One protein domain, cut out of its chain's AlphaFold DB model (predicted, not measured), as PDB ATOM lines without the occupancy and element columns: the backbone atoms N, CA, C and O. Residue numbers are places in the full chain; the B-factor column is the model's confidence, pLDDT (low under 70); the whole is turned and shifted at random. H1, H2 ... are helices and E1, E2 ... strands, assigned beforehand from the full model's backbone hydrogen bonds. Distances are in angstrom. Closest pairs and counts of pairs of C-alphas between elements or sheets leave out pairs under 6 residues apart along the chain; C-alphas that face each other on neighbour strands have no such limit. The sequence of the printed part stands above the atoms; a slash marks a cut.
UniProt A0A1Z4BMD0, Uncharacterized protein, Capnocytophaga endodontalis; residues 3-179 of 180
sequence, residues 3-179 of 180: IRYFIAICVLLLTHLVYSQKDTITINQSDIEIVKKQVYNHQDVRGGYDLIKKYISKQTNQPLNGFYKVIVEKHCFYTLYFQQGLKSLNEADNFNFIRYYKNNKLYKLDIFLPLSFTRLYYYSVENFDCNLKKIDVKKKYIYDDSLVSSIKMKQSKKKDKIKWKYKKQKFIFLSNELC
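Overview. This is residues 3 to 179 of the 180 residues of an uncharacterized protein of Capnocytophaga endodontalis (UniProt A0A1Z4BMD0). A long, strongly twisted sheet of ten strands, E1 and E4 to E12, curls into an open trough, with the short helix H2 at its E12 end and a separate two-stranded hairpin, E2 and E3, near its E1 end. A long helix, H1, leads into E1 and sticks out from this body as a free arm with residues 3 to 21. The printed part has 177 residues, with two named helices and twelve named strands in the order H1, E1 to E12, H2, and its class is mostly strand. The large sheet is mixed, in the order E1, E4, E5, E6, E7, E8, E9, E10, E11, E12, with E1 parallel to E4 and the other neighbours antiparallel. The whole is elongated, with spans of 70 by 44 by 34 A, and only just loose, close to compact, with a radius of gyration of the C-alphas of 19.0 A.

Arrangement. H1, residues 3 to 19, is not on the large sheet, and its O i to N i+4 pairs are all within hydrogen-bond range. E1, residues 24 to 28, is an edge strand, parallel to E4, residues 66 to 73, at 34 degrees, with N 69 and O 25 2.8 A apart. E2, residues 32 to 41, and E3, residues 48 to 57, form an antiparallel hairpin at 158 degrees, with N 33 and O 56 2.8 A apart; E2 bends by 53 degrees at residue 38. E3 and E4 are apart, though they follow each other. From E4 to E12 the strands form a meander, each the antiparallel neighbour of the one before. E4 and E5, residues 76 to 82, have N 68 and O 80 2.8 A apart. E5 and E6, residues 96 to 102, have N 101 and O 77 2.8 A apart. E6 and E7, residues 105 to 112, have N 98 and O 110 2.8 A apart, and E7 bends by 51 degrees at residue 108. E7 and E8, residues 121 to 126, have N 111 and O 123 2.8 A apart. E8 and E9, residues 134 to 141, have N 124 and O 138 2.8 A apart. E10, residues 147 to 157, bends by 56 degrees at residue 154 and is staggered: residues 147 to 154 pair with E9, where N 151 and O 137 are 2.8 A apart, and residues 154 to 157 pair with E11, residues 161 to 166, where N 156 and O 163 are 2.9 A apart. E11 and the other edge strand, E12, residues 169 to 174, have N 164 and O 171 2.9 A apart. H2, residues 175 to 178, is on the sheet at a height of 5.3 A, over none of its strands, and is too short for an O i to N i+4 pair. Its closest C-alphas to E11 are those of Lys 161 and Ser 175, 4.5 A apart; those to E6 are Phe 97 and Leu 178, 7.9 A apart.

Along the chain. H1 begins at C-alpha 3, (93.804, 117.483, 125.389), and is 24.0 A long. E1 measures 13.2 A, E2 25.5 A, E3 28.0 A, E4 21.3 A, E5 18.8 A, E6 19.8 A and E7 20.8 A. E8 measures 16.3 A, E9 22.8 A, E10 26.9 A, E11 16.7 A and E12 17.2 A. E10 begins at C-alpha 147, (76.518, 142.058, 71.116). H2, 5.3 A long, ends at C-alpha 178, (89.137, 130.941, 86.421).

Size, cuts and confidence. The two C-alphas farthest apart are those of Ile 3 and Arg 46, at 70.7 A. Without residues 3 to 21 the body spans 44 by 42 by 27 A. The printed part has no cut, and its one long link is E5 to E6, residues 83 to 95. The mean pLDDT of the printed part is 84.6, with residues 3 to 23, 39 to 50 and 91 to 93 under 70.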
ATOM      1  N   ILE A   3      95.148 116.896 125.551       57.16
ATOM      2  CA  ILE A   3      93.804 117.483 125.389       57.16
ATOM      3  C   ILE A   3      93.847 118.983 125.040       57.16
ATOM      4  O   ILE A   3      93.057 119.450 124.227       57.16
ATOM      5  N   ARG A   4      94.808 119.743 125.588       52.81
ATOM      6  CA  ARG A   4      94.932 121.193 125.324       52.81
ATOM      7  C   ARG A   4      95.322 121.506 123.875       52.81
ATOM      8  O   ARG A   4      94.802 122.459 123.305       52.81
ATOM      9  N   TYR A   5      96.178 120.682 123.267       57.91
ATOM     10  CA  TYR A   5      96.549 120.826 121.855       57.91
ATOM     11  C   TYR A   5      95.416 120.390 120.924       57.91
ATOM     12  O   TYR A   5      95.195 121.031 119.904       57.91
ATOM     13  N   PHE A   6      94.644 119.366 121.302       61.41
ATOM     14  CA  PHE A   6      93.478 118.932 120.532       61.41
ATOM     15  C   PHE A   6      92.391 120.017 120.481       61.41
ATOM     16  O   PHE A   6      91.880 120.323 119.409       61.41
ATOM     17  N   ILE A   7      92.116 120.687 121.608       69.38
ATOM     18  CA  ILE A   7      91.182 121.825 121.661       69.38
ATOM     19  C   ILE A   7      91.697 123.001 120.815       69.38
ATOM     20  O   ILE A   7      90.922 123.585 120.065       69.38
ATOM     21  N   ALA A   8      92.994 123.319 120.865       68.12
ATOM     22  CA  ALA A   8      93.578 124.384 120.045       68.12
ATOM     23  C   ALA A   8      93.492 124.086 118.535       68.12
ATOM     24  O   ALA A   8      93.168 124.976 117.750       68.12
ATOM     25  N   ILE A   9      93.712 122.832 118.128       69.88
ATOM     26  CA  ILE A   9      93.568 122.386 116.735       69.88
ATOM     27  C   ILE A   9      92.097 122.430 116.300       69.88
ATOM     28  O   ILE A   9      91.804 122.908 115.207       69.88
ATOM     29  N   CYS A  10      91.158 122.008 117.150       63.94
ATOM     30  CA  CYS A  10      89.727 122.124 116.869       63.94
ATOM     31  C   CYS A  10      89.279 123.584 116.743       63.94
ATOM     32  O   CYS A  10      88.528 123.900 115.830       63.94
ATOM     33  N   VAL A  11      89.763 124.486 117.602       67.62
ATOM     34  CA  VAL A  11      89.473 125.926 117.502       67.62
ATOM     35  C   VAL A  11      90.069 126.509 116.220       67.62
ATOM     36  O   VAL A  11      89.364 127.217 115.514       67.62
ATOM     37  N   LEU A  12      91.304 126.159 115.849       59.22
ATOM     38  CA  LEU A  12      91.899 126.581 114.576       59.22
ATOM     39  C   LEU A  12      91.083 126.076 113.375       59.22
ATOM     40  O   LEU A  12      90.704 126.869 112.516       59.22
ATOM     41  N   LEU A  13      90.712 124.795 113.344       57.12
ATOM     42  CA  LEU A  13      89.879 124.218 112.281       57.12
ATOM     43  C   LEU A  13      88.486 124.860 112.212       57.12
ATOM     44  O   LEU A  13      88.010 125.169 111.122       57.12
ATOM     45  N   LEU A  14      87.852 125.119 113.359       53.50
ATOM     46  CA  LEU A  14      86.562 125.805 113.436       53.50
ATOM     47  C   LEU A  14      86.678 127.270 113.008       53.50
ATOM     48  O   LEU A  14      85.806 127.750 112.293       53.50
ATOM     49  N   THR A  15      87.759 127.972 113.355       50.28
ATOM     50  CA  THR A  15      87.993 129.336 112.859       50.28
ATOM     51  C   THR A  15      88.221 129.351 111.352       50.28
ATOM     52  O   THR A  15      87.639 130.198 110.690       50.28
ATOM     53  N   HIS A  16      88.942 128.389 110.768       49.41
ATOM     54  CA  HIS A  16      89.067 128.280 109.310       49.41
ATOM     55  C   HIS A  16      87.731 127.952 108.622       49.41
ATOM     56  O   HIS A  16      87.421 128.540 107.588       49.41
ATOM     57  N   LEU A  17      86.908 127.073 109.205       44.91
ATOM     58  CA  LEU A  17      85.574 126.743 108.684       44.91
ATOM     59  C   LEU A  17      84.593 127.926 108.788       44.91
ATOM     60  O   LEU A  17      83.831 128.170 107.854       44.91
ATOM     61  N   VAL A  18      84.646 128.696 109.880       40.66
ATOM     62  CA  VAL A  18      83.805 129.886 110.107       40.66
ATOM     63  C   VAL A  18      84.285 131.091 109.286       40.66
ATOM     64  O   VAL A  18      83.456 131.840 108.774       40.66
ATOM     65  N   TYR A  19      85.597 131.273 109.097       42.47
ATOM     66  CA  TYR A  19      86.137 132.322 108.220       42.47
ATOM     67  C   TYR A  19      85.909 132.012 106.736       42.47
ATOM     68  O   TYR A  19      85.627 132.928 105.974       42.47
ATOM     69  N   SER A  20      85.918 130.740 106.320       41.69
ATOM     70  CA  SER A  20      85.639 130.365 104.925       41.69
ATOM     71  C   SER A  20      84.189 130.626 104.488       41.69
ATOM     72  O   SER A  20      83.932 130.681 103.286       41.69
ATOM     73  N   GLN A  21      83.239 130.767 105.421       44.50
ATOM     74  CA  GLN A  21      81.830 131.062 105.115       44.50
ATOM     75  C   GLN A  21      81.479 132.556 105.166       44.50
ATOM     76  O   GLN A  21      80.424 132.936 104.662       44.50
ATOM     77  N   LYS A  22      82.326 133.410 105.751       50.47
ATOM     78  CA  LYS A  22      81.940 134.783 106.119       50.47
ATOM     79  C   LYS A  22      81.932 135.802 104.973       50.47
ATOM     80  O   LYS A  22      81.336 136.861 105.138       50.47
ATOM     81  N   ASP A  23      82.501 135.473 103.815       67.62
ATOM     82  CA  ASP A  23      82.708 136.463 102.747       67.62
ATOM     83  C   ASP A  23      81.695 136.384 101.596       67.62
ATOM     84  O   ASP A  23      81.663 137.279 100.755       67.62
ATOM     85  N   THR A  24      80.856 135.339 101.530       84.62
ATOM     86  CA  THR A  24      79.885 135.166 100.430       84.62
ATOM     87  C   THR A  24      78.451 135.408 100.892       84.62
ATOM     88  O   THR A  24      77.867 134.595 101.605       84.62
ATOM     89  N   ILE A  25      77.841 136.490 100.412       94.19
ATOM     90  CA  ILE A  25      76.449 136.854 100.707       94.19
ATOM     91  C   ILE A  25      75.519 136.178  99.693       94.19
ATOM     92  O   ILE A  25      75.706 136.309  98.486       94.19
ATOM     93  N   THR A  26      74.494 135.455 100.149       95.56
ATOM     94  CA  THR A  26      73.506 134.842  99.240       95.56
ATOM     95  C   THR A  26      72.289 135.747  99.073       95.56
ATOM     96  O   THR A  26      71.759 136.246 100.059       95.56
ATOM     97  N   ILE A  27      71.836 135.947  97.834       96.62
ATOM     98  CA  ILE A  27      70.660 136.766  97.499       96.62
ATOM     99  C   ILE A  27      69.922 136.161  96.299       96.62
ATOM    100  O   ILE A  27      70.567 135.617  95.399       96.62
ATOM    101  N   ASN A  28      68.590 136.248  96.240       98.00
ATOM    102  CA  ASN A  28      67.871 135.877  95.018       98.00
ATOM    103  C   ASN A  28      67.921 137.023  94.013       98.00
ATOM    104  O   ASN A  28      67.822 138.192  94.374       98.00
ATOM    105  N   GLN A  29      68.003 136.702  92.724       97.56
ATOM    106  CA  GLN A  29      67.969 137.714  91.672       97.56
ATOM    107  C   GLN A  29      66.674 138.541  91.708       97.56
ATOM    108  O   GLN A  29      66.705 139.725  91.383       97.56
ATOM    109  N   SER A  30      65.555 137.942  92.134       97.31
ATOM    110  CA  SER A  30      64.275 138.635  92.340       97.31
ATOM    111  C   SER A  30      64.361 139.776  93.354       97.31
ATOM    112  O   SER A  30      63.589 140.732  93.255       97.31
ATOM    113  N   ASP A  31      65.312 139.699  94.285       98.00
ATOM    114  CA  ASP A  31      65.475 140.625  95.406       98.00
ATOM    115  C   ASP A  31      66.465 141.753  95.068       98.00
ATOM    116  O   ASP A  31      66.721 142.642  95.880       98.00
ATOM    117  N   ILE A  32      67.002 141.742  93.843       97.88
ATOM    118  CA  ILE A  32      67.882 142.776  93.308       97.88
ATOM    119  C   ILE A  32      67.082 143.675  92.364       97.88
ATOM    120  O   ILE A  32      66.441 143.218  91.417       97.88
ATOM    121  N   GLU A  33      67.145 144.976  92.595       97.31
ATOM    122  CA  GLU A  33      66.691 145.995  91.660       97.31
ATOM    123  C   GLU A  33      67.856 146.445  90.771       97.31
ATOM    124  O   GLU A  33      68.969 146.689  91.246       97.31
ATOM    125  N   ILE A  34      67.604 146.562  89.464       94.56
ATOM    126  CA  ILE A  34      68.581 147.078  88.505       94.56
ATOM    127  C   ILE A  34      68.167 148.488  88.106       94.56
ATOM    128  O   ILE A  34      67.240 148.677  87.321       94.56
ATOM    129  N   VAL A  35      68.908 149.473  88.599       91.94
ATOM    130  CA  VAL A  35      68.670 150.885  88.316       91.94
ATOM    131  C   VAL A  35      69.626 151.356  87.226       91.94
ATOM    132  O   VAL A  35      70.848 151.260  87.358       91.94
ATOM    133  N   LYS A  36      69.065 151.883  86.137       88.44
ATOM    134  CA  LYS A  36      69.807 152.468  85.016       88.44
ATOM    135  C   LYS A  36      69.755 153.991  85.128       88.44
ATOM    136  O   LYS A  36      68.669 154.558  85.138       88.44
ATOM    137  N   LYS A  37      70.908 154.652  85.239       80.75
ATOM    138  CA  LYS A  37      71.007 156.121  85.342       80.75
ATOM    139  C   LYS A  37      72.032 156.667  84.360       80.75
ATOM    140  O   LYS A  37      73.081 156.061  84.178       80.75
ATOM    141  N   GLN A  38      71.744 157.831  83.790       77.69
ATOM    142  CA  GLN A  38      72.762 158.673  83.171       77.69
ATOM    143  C   GLN A  38      73.416 159.507  84.271       77.69
ATOM    144  O   GLN A  38      72.723 160.182  85.031       77.69
ATOM    145  N   VAL A  39      74.735 159.424  84.396       69.31
ATOM    146  CA  VAL A  39      75.509 160.190  85.374       69.31
ATOM    147  C   VAL A  39      76.490 161.061  84.621       69.31
ATOM    148  O   VAL A  39      77.219 160.574  83.764       69.31
ATOM    149  N   TYR A  40      76.494 162.352  84.932       62.41
ATOM    150  CA  TYR A  40      77.419 163.284  84.310       62.41
ATOM    151  C   TYR A  40      78.860 162.911  84.670       62.41
ATOM    152  O   TYR A  40      79.213 162.769  85.844       62.41
ATOM    153  N   ASN A  41      79.688 162.714  83.652       64.44
ATOM    154  CA  ASN A  41      81.080 162.360  83.821       64.44
ATOM    155  C   ASN A  41      81.908 163.643  83.936       64.44
ATOM    156  O   ASN A  41      82.362 164.199  82.940       64.44
ATOM    157  N   HIS A  42      82.131 164.094  85.172       59.38
ATOM    158  CA  HIS A  42      82.942 165.283  85.465       59.38
ATOM    159  C   HIS A  42      84.412 165.168  85.015       59.38
ATOM    160  O   HIS A  42      85.126 166.166  85.038       59.38
ATOM    161  N   GLN A  43      84.881 163.975  84.630       60.19
ATOM    162  CA  GLN A  43      86.237 163.753  84.116       60.19
ATOM    163  C   GLN A  43      86.317 163.858  82.582       60.19
ATOM    164  O   GLN A  43      87.420 163.892  82.039       60.19
ATOM    165  N   ASP A  44      85.180 163.918  81.877       58.94
ATOM    166  CA  ASP A  44      85.149 164.135  80.431       58.94
ATOM    167  C   ASP A  44      85.059 165.635  80.124       58.94
ATOM    168  O   ASP A  44      84.016 166.271  80.275       58.94
ATOM    169  N   VAL A  45      86.176 166.195  79.657       56.50
ATOM    170  CA  VAL A  45      86.337 167.621  79.322       56.50
ATOM    171  C   VAL A  45      85.364 168.084  78.225       56.50
ATOM    172  O   VAL A  45      85.177 169.282  78.040       56.50
ATOM    173  N   ARG A  46      84.729 167.159  77.488       61.00
ATOM    174  CA  ARG A  46      83.745 167.472  76.435       61.00
ATOM    175  C   ARG A  46      82.296 167.459  76.919       61.00
ATOM    176  O   ARG A  46      81.407 167.749  76.125       61.00
ATOM    177  N   GLY A  47      82.057 167.139  78.194       55.31
ATOM    178  CA  GLY A  47      80.720 166.914  78.730       55.31
ATOM    179  C   GLY A  47      80.141 165.601  78.205       55.31
ATOM    180  O   GLY A  47      79.606 165.534  77.102       55.31
ATOM    181  N   GLY A  48      80.235 164.548  79.013       65.44
ATOM    182  CA  GLY A  48      79.698 163.226  78.695       65.44
ATOM    183  C   GLY A  48      78.757 162.729  79.788       65.44
ATOM    184  O   GLY A  48      78.927 163.058  80.961       65.44
ATOM    185  N   TYR A  49      77.769 161.917  79.415       64.88
ATOM    186  CA  TYR A  49      76.974 161.144  80.368       64.88
ATOM    187  C   TYR A  49      77.398 159.680  80.306       64.88
ATOM    188  O   TYR A  49      77.373 159.062  79.243       64.88
ATOM    189  N   ASP A  50      77.718 159.107  81.460       69.38
ATOM    190  CA  ASP A  50      77.917 157.676  81.613       69.38
ATOM    191  C   ASP A  50      76.574 157.005  81.903       69.38
ATOM    192  O   ASP A  50      75.860 157.365  82.841       69.38
ATOM    193  N   LEU A  51      76.237 155.982  81.123       74.56
ATOM    194  CA  LEU A  51      75.130 155.089  81.438       74.56
ATOM    195  C   LEU A  51      75.585 154.067  82.483       74.56
ATOM    196  O   LEU A  51      76.301 153.114  82.179       74.56
ATOM    197  N   ILE A  52      75.148 154.248  83.727       79.50
ATOM    198  CA  ILE A  52      75.479 153.373  84.849       79.50
ATOM    199  C   ILE A  52      74.327 152.397  85.110       79.50
ATOM    200  O   ILE A  52      73.175 152.800  85.273       79.50
ATOM    201  N   LYS A  53      74.655 151.103  85.202       88.94
ATOM    202  CA  LYS A  53      73.756 150.018  85.635       88.94
ATOM    203  C   LYS A  53      74.120 149.625  87.071       88.94
ATOM    204  O   LYS A  53      75.139 148.967  87.276       88.94
ATOM    205  N   LYS A  54      73.318 150.056  88.051       91.94
ATOM    206  CA  LYS A  54      73.505 149.758  89.481       91.94
ATOM    207  C   LYS A  54      72.598 148.624  89.944       91.94
ATOM    208  O   LYS A  54      71.439 148.563  89.551       91.94
ATOM    209  N   TYR A  55      73.130 147.771  90.811       95.44
ATOM    210  CA  TYR A  55      72.430 146.661  91.447       95.44
ATOM    211  C   TYR A  55      72.193 147.016  92.919       95.44
ATOM    212  O   TYR A  55      73.148 147.258  93.663       95.44
ATOM    213  N   ILE A  56      70.925 147.100  93.310       97.19
ATOM    214  CA  ILE A  56      70.463 147.576  94.618       97.19
ATOM    215  C   ILE A  56      69.675 146.453  95.289       97.19
ATOM    216  O   ILE A  56      68.897 145.763  94.632       97.19
ATOM    217  N   SER A  57      69.875 146.246  96.589       97.19
ATOM    218  CA  SER A  57      69.023 145.336  97.359       97.19
ATOM    219  C   SER A  57      67.647 145.965  97.557       97.19
ATOM    220  O   SER A  57      67.554 147.048  98.132       97.19
ATOM    221  N   LYS A  58      66.575 145.271  97.156       97.56
ATOM    222  CA  LYS A  58      65.192 145.720  97.407       97.56
ATOM    223  C   LYS A  58      64.837 145.755  98.893       97.56
ATOM    224  O   LYS A  58      63.909 146.449  99.286       97.56
ATOM    225  N   GLN A  59      65.552 144.992  99.719       94.94
ATOM    226  CA  GLN A  59      65.298 144.929 101.156       94.94
ATOM    227  C   GLN A  59      65.875 146.142 101.889       94.94
ATOM    228  O   GLN A  59      65.253 146.662 102.809       94.94
ATOM    229  N   THR A  60      67.081 146.572 101.515       95.38
ATOM    230  CA  THR A  60      67.797 147.641 102.231       95.38
ATOM    231  C   THR A  60      67.794 148.970 101.486       95.38
ATOM    232  O   THR A  60      68.191 149.982 102.059       95.38
ATOM    233  N   ASN A  61      67.388 148.982 100.213       95.38
ATOM    234  CA  ASN A  61      67.526 150.112  99.293       95.38
ATOM    235  C   ASN A  61      68.970 150.636  99.180       95.38
ATOM    236  O   ASN A  61      69.195 151.793  98.826       95.38
ATOM    237  N   GLN A  62      69.961 149.785  99.469       96.06
ATOM    238  CA  GLN A  62      71.383 150.114  99.364       96.06
ATOM    239  C   GLN A  62      72.034 149.409  98.166       96.06
ATOM    240  O   GLN A  62      71.639 148.287  97.819       96.06
ATOM    241  N   PRO A  63      73.050 150.026  97.528       95.81
ATOM    242  CA  PRO A  63      73.855 149.356  96.514       95.81
ATOM    243  C   PRO A  63      74.497 148.082  97.071       95.81
ATOM    244  O   PRO A  63      75.041 148.087  98.176       95.81
ATOM    245  N   LEU A  64      74.477 146.998  96.294       95.88
ATOM    246  CA  LEU A  64      75.165 145.767  96.682       95.88
ATOM    247  C   LEU A  64      76.676 146.019  96.773       95.88
ATOM    248  O   LEU A  64      77.267 146.627  95.879       95.88
ATOM    249  N   ASN A  65      77.309 145.552  97.845       94.38
ATOM    250  CA  ASN A  65      78.745 145.708  98.059       94.38
ATOM    251  C   ASN A  65      79.317 144.462  98.746       94.38
ATOM    252  O   ASN A  65      78.745 144.010  99.737       94.38
ATOM    253  N   GLY A  66      80.401 143.897  98.208       92.44
ATOM    254  CA  GLY A  66      80.999 142.637  98.670       92.44
ATOM    255  C   GLY A  66      80.836 141.481  97.677       92.44
ATOM    256  O   GLY A  66      80.364 141.677  96.556       92.44
ATOM    257  N   PHE A  67      81.231 140.268  98.070       93.00
ATOM    258  CA  PHE A  67      81.124 139.072  97.232       93.00
ATOM    259  C   PHE A  67      79.779 138.366  97.443       93.00
ATOM    260  O   PHE A  67      79.367 138.100  98.570       93.00
ATOM    261  N   TYR A  68      79.074 138.070  96.350       95.31
ATOM    262  CA  TYR A  68      77.723 137.515  96.371       95.31
ATOM    263  C   TYR A  68      77.629 136.202  95.609       95.31
ATOM    264  O   TYR A  68      78.243 136.039  94.555       95.31
ATOM    265  N   LYS A  69      76.756 135.320  96.098       96.38
ATOM    266  CA  LYS A  69      76.128 134.225  95.362       96.38
ATOM    267  C   LYS A  69      74.691 134.634  95.032       96.38
ATOM    268  O   LYS A  69      73.825 134.642  95.904       96.38
ATOM    269  N   VAL A  70      74.433 134.958  93.773       97.88
ATOM    270  CA  VAL A  70      73.105 135.344  93.296       97.88
ATOM    271  C   VAL A  70      72.378 134.125  92.744       97.88
ATOM    272  O   VAL A  70      72.815 133.531  91.757       97.88
ATOM    273  N   ILE A  71      71.270 133.750  93.376       97.88
ATOM    274  CA  ILE A  71      70.413 132.642  92.947       97.88
ATOM    275  C   ILE A  71      69.490 133.137  91.833       97.88
ATOM    276  O   ILE A  71      68.727 134.079  92.032       97.88
ATOM    277  N   VAL A  72      69.566 132.515  90.656       96.75
ATOM    278  CA  VAL A  72      68.709 132.856  89.507       96.75
ATOM    279  C   VAL A  72      67.449 132.000  89.526       96.75
ATOM    280  O   VAL A  72      66.342 132.511  89.407       96.75
ATOM    281  N   GLU A  73      67.632 130.695  89.705       95.19
ATOM    282  CA  GLU A  73      66.579 129.685  89.793       95.19
ATOM    283  C   GLU A  73      67.149 128.425  90.465       95.19
ATOM    284  O   GLU A  73      68.315 128.384  90.881       95.19
ATOM    285  N   LYS A  74      66.344 127.363  90.577       93.19
ATOM    286  CA  LYS A  74      66.776 126.110  91.203       93.19
ATOM    287  C   LYS A  74      68.026 125.556  90.500       93.19
ATOM    288  O   LYS A  74      68.015 125.303  89.303       93.19
ATOM    289  N   HIS A  75      69.094 125.339  91.270       94.25
ATOM    290  CA  HIS A  75      70.402 124.857  90.796       94.25
ATOM    291  C   HIS A  75      71.145 125.770  89.801       94.25
ATOM    292  O   HIS A  75      72.190 125.357  89.291       94.25
ATOM    293  N   CYS A  76      70.682 127.004  89.580       97.00
ATOM    294  CA  CYS A  76      71.358 127.997  88.751       97.00
ATOM    295  C   CYS A  76      71.691 129.236  89.586       97.00
ATOM    296  O   CYS A  76      70.810 129.905  90.129       97.00
ATOM    297  N   PHE A  77      72.973 129.563  89.678       97.25
ATOM    298  CA  PHE A  77      73.439 130.742  90.402       97.25
ATOM    299  C   PHE A  77      74.664 131.333  89.725       97.25
ATOM    300  O   PHE A  77      75.326 130.669  88.930       97.25
ATOM    301  N   TYR A  78      75.003 132.568  90.067       97.00
ATOM    302  CA  TYR A  78      76.301 133.126  89.723       97.00
ATOM    303  C   TYR A  78      76.974 133.771  90.920       97.00
ATOM    304  O   TYR A  78      76.313 134.211  91.857       97.00
ATOM    305  N   THR A  79      78.300 133.814  90.891       94.81
ATOM    306  CA  THR A  79      79.099 134.472  91.923       94.81
ATOM    307  C   THR A  79      79.853 135.647  91.342       94.81
ATOM    308  O   THR A  79      80.417 135.518  90.252       94.81
ATOM    309  N   LEU A  80      79.898 136.756  92.071       94.12
ATOM    310  CA  LEU A  80      80.611 137.966  91.677       94.12
ATOM    311  C   LEU A  80      80.877 138.872  92.872       94.12
ATOM    312  O   LEU A  80      80.186 138.788  93.884       94.12
ATOM    313  N   TYR A  81      81.818 139.794  92.714       92.69
ATOM    314  CA  TYR A  81      81.960 140.922  93.624       92.69
ATOM    315  C   TYR A  81      81.148 142.116  93.113       92.69
ATOM    316  O   TYR A  81      81.243 142.460  91.937       92.69
ATOM    317  N   PHE A  82      80.366 142.767  93.968       93.25
ATOM    318  CA  PHE A  82      79.805 144.083  93.679       93.25
ATOM    319  C   PHE A  82      80.622 145.159  94.394       93.25
ATOM    320  O   PHE A  82      80.892 145.041  95.587       93.25
ATOM    321  N   GLN A  83      80.965 146.233  93.685       91.88
ATOM    322  CA  GLN A  83      81.560 147.431  94.277       91.88
ATOM    323  C   GLN A  83      80.584 148.595  94.123       91.88
ATOM    324  O   GLN A  83      80.361 149.070  93.011       91.88
ATOM    325  N   GLN A  84      79.977 149.050  95.223       91.75
ATOM    326  CA  GLN A  84      78.997 150.151  95.208       91.75
ATOM    327  C   GLN A  84      77.862 149.952  94.177       91.75
ATOM    328  O   GLN A  84      77.441 150.875  93.469       91.75
ATOM    329  N   GLY A  85      77.377 148.714  94.068       92.25
ATOM    330  CA  GLY A  85      76.342 148.293  93.129       92.25
ATOM    331  C   GLY A  85      76.826 148.113  91.691       92.25
ATOM    332  O   GLY A  85      75.988 147.951  90.812       92.25
ATOM    333  N   LEU A  86      78.132 148.148  91.415       91.50
ATOM    334  CA  LEU A  86      78.708 147.945  90.083       91.50
ATOM    335  C   LEU A  86      79.364 146.570  89.954       91.50
ATOM    336  O   LEU A  86      79.899 146.025  90.917       91.50
ATOM    337  N   LYS A  87      79.346 146.031  88.730       92.38
ATOM    338  CA  LYS A  87      80.043 144.789  88.358       92.38
ATOM    339  C   LYS A  87      81.497 145.015  87.926       92.38
ATOM    340  O   LYS A  87      82.271 144.071  87.938       92.38
ATOM    341  N   SER A  88      81.884 146.229  87.542       85.31
ATOM    342  CA  SER A  88      83.293 146.571  87.297       85.31
ATOM    343  C   SER A  88      83.934 147.101  88.575       85.31
ATOM    344  O   SER A  88      83.275 147.807  89.339       85.31
ATOM    345  N   LEU A  89      85.212 146.784  88.783       81.44
ATOM    346  CA  LEU A  89      85.986 147.276  89.923       81.44
ATOM    347  C   LEU A  89      86.685 148.597  89.579       81.44
ATOM    348  O   LEU A  89      87.031 148.845  88.421       81.44
ATOM    349  N   ASN A  90      86.889 149.442  90.590       74.06
ATOM    350  CA  ASN A  90      87.673 150.677  90.471       74.06
ATOM    351  C   ASN A  90      89.186 150.431  90.560       74.06
ATOM    352  O   ASN A  90      89.962 151.272  90.115       74.06
ATOM    353  N   GLU A  91      89.605 149.317  91.159       68.81
ATOM    354  CA  GLU A  91      91.018 148.993  91.341       68.81
ATOM    355  C   GLU A  91      91.677 148.676  89.998       68.81
ATOM    356  O   GLU A  91      91.171 147.866  89.216       68.81
ATOM    357  N   ALA A  92      92.801 149.345  89.725       59.47
ATOM    358  CA  ALA A  92      93.574 149.117  88.513       59.47
ATOM    359  C   ALA A  92      94.018 147.646  88.429       59.47
ATOM    360  O   ALA A  92      94.345 147.028  89.436       59.47
ATOM    361  N   ASP A  93      94.000 147.101  87.213       64.00
ATOM    362  CA  ASP A  93      94.461 145.751  86.858       64.00
ATOM    363  C   ASP A  93      93.672 144.553  87.427       64.00
ATOM    364  O   ASP A  93      93.947 143.412  87.048       64.00
ATOM    365  N   ASN A  94      92.614 144.788  88.215       76.56
ATOM    366  CA  ASN A  94      91.756 143.730  88.758       76.56
ATOM    367  C   ASN A  94      90.510 143.482  87.891       76.56
ATOM    368  O   ASN A  94      89.538 144.242  87.895       76.56
ATOM    369  N   PHE A  95      90.512 142.373  87.151       86.38
ATOM    370  CA  PHE A  95      89.312 141.880  86.474       86.38
ATOM    371  C   PHE A  95      88.268 141.443  87.502       86.38
ATOM    372  O   PHE A  95      88.596 140.765  88.475       86.38
ATOM    373  N   ASN A  96      86.994 141.731  87.240       90.56
ATOM    374  CA  ASN A  96      85.920 141.052  87.953       90.56
ATOM    375  C   ASN A  96      85.393 139.887  87.127       90.56
ATOM    376  O   ASN A  96      85.030 140.047  85.958       90.56
ATOM    377  N   PHE A  97      85.309 138.723  87.760       91.12
ATOM    378  CA  PHE A  97      84.839 137.497  87.136       91.12
ATOM    379  C   PHE A  97      83.470 137.128  87.684       91.12
ATOM    380  O   PHE A  97      83.327 136.808  88.866       91.12
ATOM    381  N   ILE A  98      82.475 137.103  86.803       94.75
ATOM    382  CA  ILE A  98      81.156 136.560  87.110       94.75
ATOM    383  C   ILE A  98      81.127 135.120  86.629       94.75
ATOM    384  O   ILE A  98      81.191 134.850  85.429       94.75
ATOM    385  N   ARG A  99      81.038 134.192  87.575       94.12
ATOM    386  CA  ARG A  99      81.027 132.754  87.300       94.12
ATOM    387  C   ARG A  99      79.609 132.241  87.432       94.12
ATOM    388  O   ARG A  99      79.018 132.391  88.495       94.12
ATOM    389  N   TYR A 100      79.075 131.658  86.368       96.00
ATOM    390  CA  TYR A 100      77.718 131.124  86.326       96.00
ATOM    391  C   TYR A 100      77.756 129.606  86.422       96.00
ATOM    392  O   TYR A 100      78.449 128.927  85.659       96.00
ATOM    393  N   TYR A 101      76.964 129.082  87.342       94.56
ATOM    394  CA  TYR A 101      76.904 127.679  87.686       94.56
ATOM    395  C   TYR A 101      75.517 127.134  87.388       94.56
ATOM    396  O   TYR A 101      74.511 127.750  87.738       94.56
ATOM    397  N   LYS A 102      75.481 125.952  86.779       94.94
ATOM    398  CA  LYS A 102      74.279 125.140  86.599       94.94
ATOM    399  C   LYS A 102      74.574 123.759  87.155       94.94
ATOM    400  O   LYS A 102      75.563 123.145  86.762       94.94
ATOM    401  N   ASN A 103      73.758 123.283  88.092       93.81
ATOM    402  CA  ASN A 103      73.996 122.025  88.813       93.81
ATOM    403  C   ASN A 103      75.410 121.964  89.424       93.81
ATOM    404  O   ASN A 103      76.119 120.974  89.272       93.81
ATOM    405  N   ASN A 104      75.844 123.060  90.059       89.00
ATOM    406  CA  ASN A 104      77.188 123.247  90.629       89.00
ATOM    407  C   ASN A 104      78.358 123.154  89.629       89.00
ATOM    408  O   ASN A 104      79.514 123.196  90.039       89.00
ATOM    409  N   LYS A 105      78.088 123.091  88.320       91.19
ATOM    410  CA  LYS A 105      79.111 123.111  87.272       91.19
ATOM    411  C   LYS A 105      79.205 124.499  86.648       91.19
ATOM    412  O   LYS A 105      78.197 125.038  86.187       91.19
ATOM    413  N   LEU A 106      80.412 125.062  86.618       91.75
ATOM    414  CA  LEU A 106      80.705 126.296  85.890       91.75
ATOM    415  C   LEU A 106      80.423 126.076  84.398       91.75
ATOM    416  O   LEU A 106      80.946 125.132  83.808       91.75
ATOM    417  N   TYR A 107      79.585 126.922  83.803       93.00
ATOM    418  CA  TYR A 107      79.241 126.823  82.379       93.00
ATOM    419  C   TYR A 107      79.354 128.152  81.637       93.00
ATOM    420  O   TYR A 107      79.417 128.153  80.413       93.00
ATOM    421  N   LYS A 108      79.384 129.284  82.340       95.75
ATOM    422  CA  LYS A 108      79.552 130.596  81.721       95.75
ATOM    423  C   LYS A 108      80.427 131.485  82.588       95.75
ATOM    424  O   LYS A 108      80.388 131.415  83.816       95.75
ATOM    425  N   LEU A 109      81.200 132.329  81.922       95.31
ATOM    426  CA  LEU A 109      82.080 133.305  82.538       95.31
ATOM    427  C   LEU A 109      81.864 134.670  81.884       95.31
ATOM    428  O   LEU A 109      82.025 134.792  80.671       95.31
ATOM    429  N   ASP A 110      81.564 135.692  82.683       95.94
ATOM    430  CA  ASP A 110      81.680 137.082  82.243       95.94
ATOM    431  C   ASP A 110      82.888 137.744  82.913       95.94
ATOM    432  O   ASP A 110      83.151 137.538  84.096       95.94
ATOM    433  N   ILE A 111      83.619 138.546  82.146       93.75
ATOM    434  CA  ILE A 111      84.845 139.228  82.548       93.75
ATOM    435  C   ILE A 111      84.634 140.723  82.359       93.75
ATOM    436  O   ILE A 111      84.565 141.217  81.228       93.75
ATOM    437  N   PHE A 112      84.548 141.435  83.475       92.25
ATOM    438  CA  PHE A 112      84.475 142.887  83.513       92.25
ATOM    439  C   PHE A 112      85.877 143.445  83.713       92.25
ATOM    440  O   PHE A 112      86.596 143.062  84.636       92.25
ATOM    441  N   LEU A 113      86.265 144.341  82.812       88.56
ATOM    442  CA  LEU A 113      87.518 145.076  82.920       88.56
ATOM    443  C   LEU A 113      87.417 146.141  84.029       88.56
ATOM    444  O   LEU A 113      86.306 146.620  84.300       88.56
ATOM    445  N   PRO A 114      88.554 146.538  84.633       85.00
ATOM    446  CA  PRO A 114      88.613 147.693  85.522       85.00
ATOM    447  C   PRO A 114      88.010 148.946  84.883       85.00
ATOM    448  O   PRO A 114      88.171 149.183  83.679       85.00
ATOM    449  N   LEU A 115      87.377 149.792  85.699       81.88
ATOM    450  CA  LEU A 115      86.777 151.055  85.252       81.88
ATOM    451  C   LEU A 115      87.804 152.037  84.666       81.88
ATOM    452  O   LEU A 115      87.421 152.905  83.882       81.88
ATOM    453  N   SER A 116      89.088 151.883  85.009       78.88
ATOM    454  CA  SER A 116      90.206 152.626  84.416       78.88
ATOM    455  C   SER A 116      90.488 152.241  82.960       78.88
ATOM    456  O   SER A 116      91.048 153.042  82.219       78.88
ATOM    457  N   PHE A 117      90.093 151.037  82.532       79.56
ATOM    458  CA  PHE A 117      90.316 150.555  81.171       79.56
ATOM    459  C   PHE A 117      89.105 150.803  80.269       79.56
ATOM    460  O   PHE A 117      89.241 151.302  79.153       79.56
ATOM    461  N   THR A 118      87.900 150.425  80.710       82.31
ATOM    462  CA  THR A 118      86.668 150.714  79.967       82.31
ATOM    463  C   THR A 118      85.434 150.647  80.858       82.31
ATOM    464  O   THR A 118      85.323 149.789  81.729       82.31
ATOM    465  N   ARG A 119      84.464 151.523  80.580       80.62
ATOM    466  CA  ARG A 119      83.122 151.514  81.190       80.62
ATOM    467  C   ARG A 119      82.039 150.992  80.243       80.62
ATOM    468  O   ARG A 119      80.864 150.982  80.590       80.62
ATOM    469  N   LEU A 120      82.421 150.578  79.034       85.06
ATOM    470  CA  LEU A 120      81.476 150.308  77.947       85.06
ATOM    471  C   LEU A 120      81.217 148.820  77.741       85.06
ATOM    472  O   LEU A 120      80.104 148.437  77.387       85.06
ATOM    473  N   TYR A 121      82.237 147.983  77.943       90.44
ATOM    474  CA  TYR A 121      82.216 146.602  77.478       90.44
ATOM    475  C   TYR A 121      82.656 145.597  78.533       90.44
ATOM    476  O   TYR A 121      83.557 145.861  79.325       90.44
ATOM    477  N   TYR A 122      82.089 144.400  78.444       94.12
ATOM    478  CA  TYR A 122      82.591 143.203  79.111       94.12
ATOM    479  C   TYR A 122      82.722 142.059  78.100       94.12
ATOM    480  O   TYR A 122      82.208 142.133  76.975       94.12
ATOM    481  N   TYR A 123      83.432 141.003  78.490       95.00
ATOM    482  CA  TYR A 123      83.581 139.795  77.681       95.00
ATOM    483  C   TYR A 123      82.798 138.650  78.301       95.00
ATOM    484  O   TYR A 123      82.846 138.457  79.506       95.00
ATOM    485  N   SER A 124      82.096 137.881  77.480       97.25
ATOM    486  CA  SER A 124      81.244 136.773  77.898       97.25
ATOM    487  C   SER A 124      81.663 135.506  77.165       97.25
ATOM    488  O   SER A 124      81.827 135.523  75.942       97.25
ATOM    489  N   VAL A 125      81.840 134.416  77.904       96.56
ATOM    490  CA  VAL A 125      82.168 133.090  77.377       96.56
ATOM    491  C   VAL A 125      81.114 132.110  77.858       96.56
ATOM    492  O   VAL A 125      81.033 131.790  79.041       96.56
ATOM    493  N   GLU A 126      80.303 131.643  76.918       94.94
ATOM    494  CA  GLU A 126      79.330 130.573  77.136       94.94
ATOM    495  C   GLU A 126      80.018 129.208  76.988       94.94
ATOM    496  O   GLU A 126      81.004 129.080  76.258       94.94
ATOM    497  N   ASN A 127      79.478 128.182  77.646       92.25
ATOM    498  CA  ASN A 127      80.054 126.831  77.709       92.25
ATOM    499  C   ASN A 127      81.543 126.839  78.104       92.25
ATOM    500  O   ASN A 127      82.362 126.131  77.514       92.25
ATOM    501  N   PHE A 128      81.900 127.688  79.069       92.56
ATOM    502  CA  PHE A 128      83.274 127.848  79.517       92.56
ATOM    503  C   PHE A 128      83.789 126.566  80.178       92.56
ATOM    504  O   PHE A 128      83.184 126.042  81.109       92.56
ATOM    505  N   ASP A 129      84.946 126.099  79.712       89.94
ATOM    506  CA  ASP A 129      85.707 125.020  80.326       89.94
ATOM    507  C   ASP A 129      87.206 125.306  80.142       89.94
ATOM    508  O   ASP A 129      87.688 125.670  79.064       89.94
ATOM    509  N   CYS A 130      87.947 125.151  81.232       88.50
ATOM    510  CA  CYS A 130      89.372 125.438  81.360       88.50
ATOM    511  C   CYS A 130      90.282 124.596  80.459       88.50
ATOM    512  O   CYS A 130      91.435 124.960  80.220       88.50
ATOM    513  N   ASN A 131      89.785 123.457  79.988       89.62
ATOM    514  CA  ASN A 131      90.518 122.490  79.184       89.62
ATOM    515  C   ASN A 131      90.224 122.641  77.684       89.62
ATOM    516  O   ASN A 131      90.853 121.975  76.858       89.62
ATOM    517  N   LEU A 132      89.315 123.546  77.299       92.12
ATOM    518  CA  LEU A 132      89.071 123.848  75.891       92.12
ATOM    519  C   LEU A 132      90.321 124.435  75.231       92.12
ATOM    520  O   LEU A 132      91.023 125.270  75.801       92.12
ATOM    521  N   LYS A 133      90.572 124.032  73.980       94.25
ATOM    522  CA  LYS A 133      91.638 124.599  73.131       94.25
ATOM    523  C   LYS A 133      91.194 125.874  72.408       94.25
ATOM    524  O   LYS A 133      92.025 126.677  71.980       94.25
ATOM    525  N   LYS A 134      89.884 126.045  72.224       95.12
ATOM    526  CA  LYS A 134      89.255 127.204  71.587       95.12
ATOM    527  C   LYS A 134      88.004 127.576  72.367       95.12
ATOM    528  O   LYS A 134      87.251 126.691  72.750       95.12
ATOM    529  N   ILE A 135      87.786 128.867  72.535       95.25
ATOM    530  CA  ILE A 135      86.618 129.431  73.212       95.25
ATOM    531  C   ILE A 135      86.003 130.512  72.327       95.25
ATOM    532  O   ILE A 135      86.717 131.151  71.549       95.25
ATOM    533  N   ASP A 136      84.693 130.703  72.429       95.94
ATOM    534  CA  ASP A 136      83.992 131.805  71.770       95.94
ATOM    535  C   ASP A 136      83.801 132.945  72.770       95.94
ATOM    536  O   ASP A 136      83.116 132.791  73.779       95.94
ATOM    537  N   VAL A 137      84.468 134.067  72.509       96.50
ATOM    538  CA  VAL A 137      84.459 135.245  73.370       96.50
ATOM    539  C   VAL A 137      83.573 136.302  72.731       96.50
ATOM    540  O   VAL A 137      83.899 136.850  71.677       96.50
ATOM    541  N   LYS A 138      82.465 136.618  73.396       97.44
ATOM    542  CA  LYS A 138      81.522 137.660  72.984       97.44
ATOM    543  C   LYS A 138      81.841 138.955  73.711       97.44
ATOM    544  O   LYS A 138      81.798 138.996  74.936       97.44
ATOM    545  N   LYS A 139      82.127 140.021  72.970       95.62
ATOM    546  CA  LYS A 139      82.214 141.380  73.508       95.62
ATOM    547  C   LYS A 139      80.808 141.973  73.535       95.62
ATOM    548  O   LYS A 139      80.148 141.998  72.496       95.62
ATOM    549  N   LYS A 140      80.354 142.443  74.694       95.62
ATOM    550  CA  LYS A 140      78.999 142.979  74.895       95.62
ATOM    551  C   LYS A 140      79.028 144.340  75.568       95.62
ATOM    552  O   LYS A 140      79.962 144.625  76.317       95.62
ATOM    553  N   TYR A 141      78.012 145.159  75.316       91.75
ATOM    554  CA  TYR A 141      77.805 146.403  76.051       91.75
ATOM    555  C   TYR A 141      77.340 146.120  77.484       91.75
ATOM    556  O   TYR A 141      76.463 145.291  77.710       91.75
ATOM    557  N   ILE A 142      77.902 146.828  78.467       89.56
ATOM    558  CA  ILE A 142      77.563 146.657  79.896       89.56
ATOM    559  C   ILE A 142      76.101 147.046  80.194       89.56
ATOM    560  O   ILE A 142      75.471 146.500  81.105       89.56
ATOM    561  N   TYR A 143      75.551 147.999  79.440       83.69
ATOM    562  CA  TYR A 143      74.268 148.624  79.751       83.69
ATOM    563  C   TYR A 143      73.048 147.760  79.396       83.69
ATOM    564  O   TYR A 143      72.095 147.649  80.180       83.69
ATOM    565  N   ASP A 144      73.078 147.133  78.225       86.94
ATOM    566  CA  ASP A 144      71.952 146.399  77.639       86.94
ATOM    567  C   ASP A 144      72.309 144.976  77.192       86.94
ATOM    568  O   ASP A 144      71.452 144.271  76.671       86.94
ATOM    569  N   ASP A 145      73.551 144.544  77.428       90.81
ATOM    570  CA  ASP A 145      74.052 143.216  77.076       90.81
ATOM    571  C   ASP A 145      74.058 142.925  75.558       90.81
ATOM    572  O   ASP A 145      74.277 141.778  75.145       90.81
ATOM    573  N   SER A 146      73.884 143.955  74.718       92.94
ATOM    574  CA  SER A 146      73.898 143.831  73.259       92.94
ATOM    575  C   SER A 146      75.286 143.451  72.734       92.94
ATOM    576  O   SER A 146      76.332 143.827  73.276       92.94
ATOM    577  N   LEU A 147      75.299 142.626  71.685       96.38
ATOM    578  CA  LEU A 147      76.518 142.058  71.116       96.38
ATOM    579  C   LEU A 147      77.261 143.099  70.273       96.38
ATOM    580  O   LEU A 147      76.711 143.647  69.326       96.38
ATOM    581  N   VAL A 148      78.542 143.297  70.573       95.62
ATOM    582  CA  VAL A 148      79.453 144.141  69.787       95.62
ATOM    583  C   VAL A 148      80.194 143.298  68.758       95.62
ATOM    584  O   VAL A 148      80.287 143.653  67.588       95.62
ATOM    585  N   SER A 149      80.769 142.183  69.205       95.00
ATOM    586  CA  SER A 149      81.512 141.263  68.348       95.00
ATOM    587  C   SER A 149      81.663 139.891  69.000       95.00
ATOM    588  O   SER A 149      81.555 139.752  70.219       95.00
ATOM    589  N   SER A 150      81.938 138.872  68.185       95.94
ATOM    590  CA  SER A 150      82.269 137.513  68.634       95.94
ATOM    591  C   SER A 150      83.624 137.115  68.068       95.94
ATOM    592  O   SER A 150      83.888 137.309  66.880       95.94
ATOM    593  N   ILE A 151      84.499 136.576  68.912       94.81
ATOM    594  CA  ILE A 151      85.866 136.215  68.542       94.81
ATOM    595  C   ILE A 151      86.177 134.824  69.083       94.81
ATOM    596  O   ILE A 151      86.188 134.595  70.289       94.81
ATOM    597  N   LYS A 152      86.548 133.904  68.187       95.69
ATOM    598  CA  LYS A 152      87.099 132.608  68.590       95.69
ATOM    599  C   LYS A 152      88.564 132.763  68.994       95.69
ATOM    600  O   LYS A 152      89.425 133.008  68.147       95.69
ATOM    601  N   MET A 153      88.859 132.593  70.279       95.88
ATOM    602  CA  MET A 153      90.215 132.696  70.827       95.88
ATOM    603  C   MET A 153      90.821 131.317  71.077       95.88
ATOM    604  O   MET A 153      90.125 130.378  71.459       95.88
ATOM    605  N   LYS A 154      92.140 131.187  70.884       96.44
ATOM    606  CA  LYS A 154      92.880 130.000  71.330       96.44
ATOM    607  C   LYS A 154      93.076 130.092  72.839       96.44
ATOM    608  O   LYS A 154      93.622 131.092  73.306       96.44
ATOM    609  N   GLN A 155      92.681 129.053  73.563       95.25
ATOM    610  CA  GLN A 155      92.913 128.922  74.995       95.25
ATOM    611  C   GLN A 155      94.075 127.956  75.241       95.25
ATOM    612  O   GLN A 155      94.204 126.921  74.591       95.25
ATOM    613  N   SER A 156      94.941 128.320  76.182       93.38
ATOM    614  CA  SER A 156      96.006 127.453  76.683       93.38
ATOM    615  C   SER A 156      96.078 127.564  78.199       93.38
ATOM    616  O   SER A 156      96.049 128.673  78.736       93.38
ATOM    617  N   LYS A 157      96.180 126.419  78.872       90.12
ATOM    618  CA  LYS A 157      96.281 126.313  80.327       90.12
ATOM    619  C   LYS A 157      97.694 125.875  80.706       90.12
ATOM    620  O   LYS A 157      98.225 124.917  80.152       90.12
ATOM    621  N   LYS A 158      98.307 126.606  81.632       86.88
ATOM    622  CA  LYS A 158      99.504 126.220  82.387       86.88
ATOM    623  C   LYS A 158      99.111 126.065  83.861       86.88
ATOM    624  O   LYS A 158      98.002 126.437  84.243       86.88
ATOM    625  N   LYS A 159     100.014 125.519  84.681       84.00
ATOM    626  CA  LYS A 159      99.772 125.255  86.112       84.00
ATOM    627  C   LYS A 159      99.172 126.465  86.844       84.00
ATOM    628  O   LYS A 159      98.178 126.316  87.538       84.00
ATOM    629  N   ASP A 160      99.728 127.651  86.625       88.25
ATOM    630  CA  ASP A 160      99.372 128.898  87.310       88.25
ATOM    631  C   ASP A 160      98.488 129.844  86.485       88.25
ATOM    632  O   ASP A 160      97.914 130.775  87.042       88.25
ATOM    633  N   LYS A 161      98.406 129.657  85.161       90.56
ATOM    634  CA  LYS A 161      97.828 130.650  84.241       90.56
ATOM    635  C   LYS A 161      96.963 130.049  83.146       90.56
ATOM    636  O   LYS A 161      97.332 129.054  82.519       90.56
ATOM    637  N   ILE A 162      95.921 130.783  82.777       91.19
ATOM    638  CA  ILE A 162      95.172 130.587  81.536       91.19
ATOM    639  C   ILE A 162      95.420 131.758  80.604       91.19
ATOM    640  O   ILE A 162      95.424 132.918  81.003       91.19
ATOM    641  N   LYS A 163      95.677 131.443  79.335       92.94
ATOM    642  CA  LYS A 163      95.954 132.434  78.298       92.94
ATOM    643  C   LYS A 163      94.967 132.286  77.164       92.94
ATOM    644  O   LYS A 163      94.859 131.199  76.591       92.94
ATOM    645  N   TRP A 164      94.339 133.394  76.794       93.88
ATOM    646  CA  TRP A 164      93.522 133.509  75.593       93.88
ATOM    647  C   TRP A 164      94.243 134.380  74.577       93.88
ATOM    648  O   TRP A 164      94.745 135.451  74.914       93.88
ATOM    649  N   LYS A 165      94.340 133.914  73.331       94.50
ATOM    650  CA  LYS A 165      95.061 134.622  72.268       94.50
ATOM    651  C   LYS A 165      94.252 134.667  70.978       94.50
ATOM    652  O   LYS A 165      93.792 133.631  70.490       94.50
ATOM    653  N   TYR A 166      94.179 135.855  70.382       91.44
ATOM    654  CA  TYR A 166      93.675 136.077  69.031       91.44
ATOM    655  C   TYR A 166      94.439 137.219  68.353       91.44
ATOM    656  O   TYR A 166      94.424 138.355  68.819       91.44
ATOM    657  N   LYS A 167      95.115 136.928  67.233       89.81
ATOM    658  CA  LYS A 167      96.009 137.877  66.545       89.81
ATOM    659  C   LYS A 167      96.986 138.538  67.545       89.81
ATOM    660  O   LYS A 167      97.746 137.823  68.201       89.81
ATOM    661  N   LYS A 168      96.957 139.874  67.663       85.75
ATOM    662  CA  LYS A 168      97.762 140.670  68.608       85.75
ATOM    663  C   LYS A 168      97.133 140.786  70.008       85.75
ATOM    664  O   LYS A 168      97.818 141.194  70.935       85.75
ATOM    665  N   GLN A 169      95.862 140.415  70.178       84.69
ATOM    666  CA  GLN A 169      95.171 140.466  71.467       84.69
ATOM    667  C   GLN A 169      95.509 139.237  72.311       84.69
ATOM    668  O   GLN A 169      95.529 138.099  71.820       84.69
ATOM    669  N   LYS A 170      95.764 139.476  73.595       88.44
ATOM    670  CA  LYS A 170      96.130 138.449  74.561       88.44
ATOM    671  C   LYS A 170      95.540 138.800  75.919       88.44
ATOM    672  O   LYS A 170      95.790 139.888  76.419       88.44
ATOM    673  N   PHE A 171      94.846 137.844  76.519       87.50
ATOM    674  CA  PHE A 171      94.428 137.905  77.912       87.50
ATOM    675  C   PHE A 171      95.173 136.828  78.696       87.50
ATOM    676  O   PHE A 171      95.397 135.722  78.189       87.50
ATOM    677  N   ILE A 172      95.617 137.171  79.900       87.94
ATOM    678  CA  ILE A 172      96.290 136.256  80.816       87.94
ATOM    679  C   ILE A 172      95.571 136.378  82.146       87.94
ATOM    680  O   ILE A 172      95.440 137.479  82.663       87.94
ATOM    681  N   PHE A 173      95.148 135.243  82.674       87.00
ATOM    682  CA  PHE A 173      94.432 135.139  83.935       87.00
ATOM    683  C   PHE A 173      95.145 134.129  84.818       87.00
ATOM    684  O   PHE A 173      95.813 133.222  84.296       87.00
ATOM    685  N   LEU A 174      94.996 134.248  86.134       84.00
ATOM    686  CA  LEU A 174      95.481 133.209  87.027       84.00
ATOM    687  C   LEU A 174      94.529 132.004  86.973       84.00
ATOM    688  O   LEU A 174      93.308 132.137  86.875       84.00
ATOM    689  N   SER A 175      95.084 130.791  86.982       80.06
ATOM    690  CA  SER A 175      94.281 129.566  86.872       80.06
ATOM    691  C   SER A 175      93.338 129.394  88.064       80.06
ATOM    692  O   SER A 175      92.222 128.933  87.864       80.06
ATOM    693  N   ASN A 176      93.753 129.787  89.271       78.31
ATOM    694  CA  ASN A 176      92.922 129.749  90.481       78.31
ATOM    695  C   ASN A 176      91.759 130.755  90.445       78.31
ATOM    696  O   ASN A 176      90.764 130.559  91.130       78.31
ATOM    697  N   GLU A 177      91.852 131.810  89.633       74.81
ATOM    698  CA  GLU A 177      90.740 132.732  89.423       74.81
ATOM    699  C   GLU A 177      89.699 132.116  88.485       74.81
ATOM    700  O   GLU A 177      88.503 132.242  88.715       74.81
ATOM    701  N   LEU A 178      90.098 131.425  87.420       75.88
ATOM    702  CA  LEU A 178      89.137 130.941  86.421       75.88
ATOM    703  C   LEU A 178      88.650 129.508  86.644       75.88
ATOM    704  O   LEU A 178      87.551 129.167  86.213       75.88
ATOM    705  N   CYS A 179      89.469 128.673  87.272       74.88
ATOM    706  CA  CYS A 179      89.340 127.220  87.277       74.88
ATOM    707  C   CYS A 179      89.523 126.685  88.689       74.88
ATOM    708  O   CYS A 179      90.572 126.117  89.004       74.88
TER     709      CYS A 179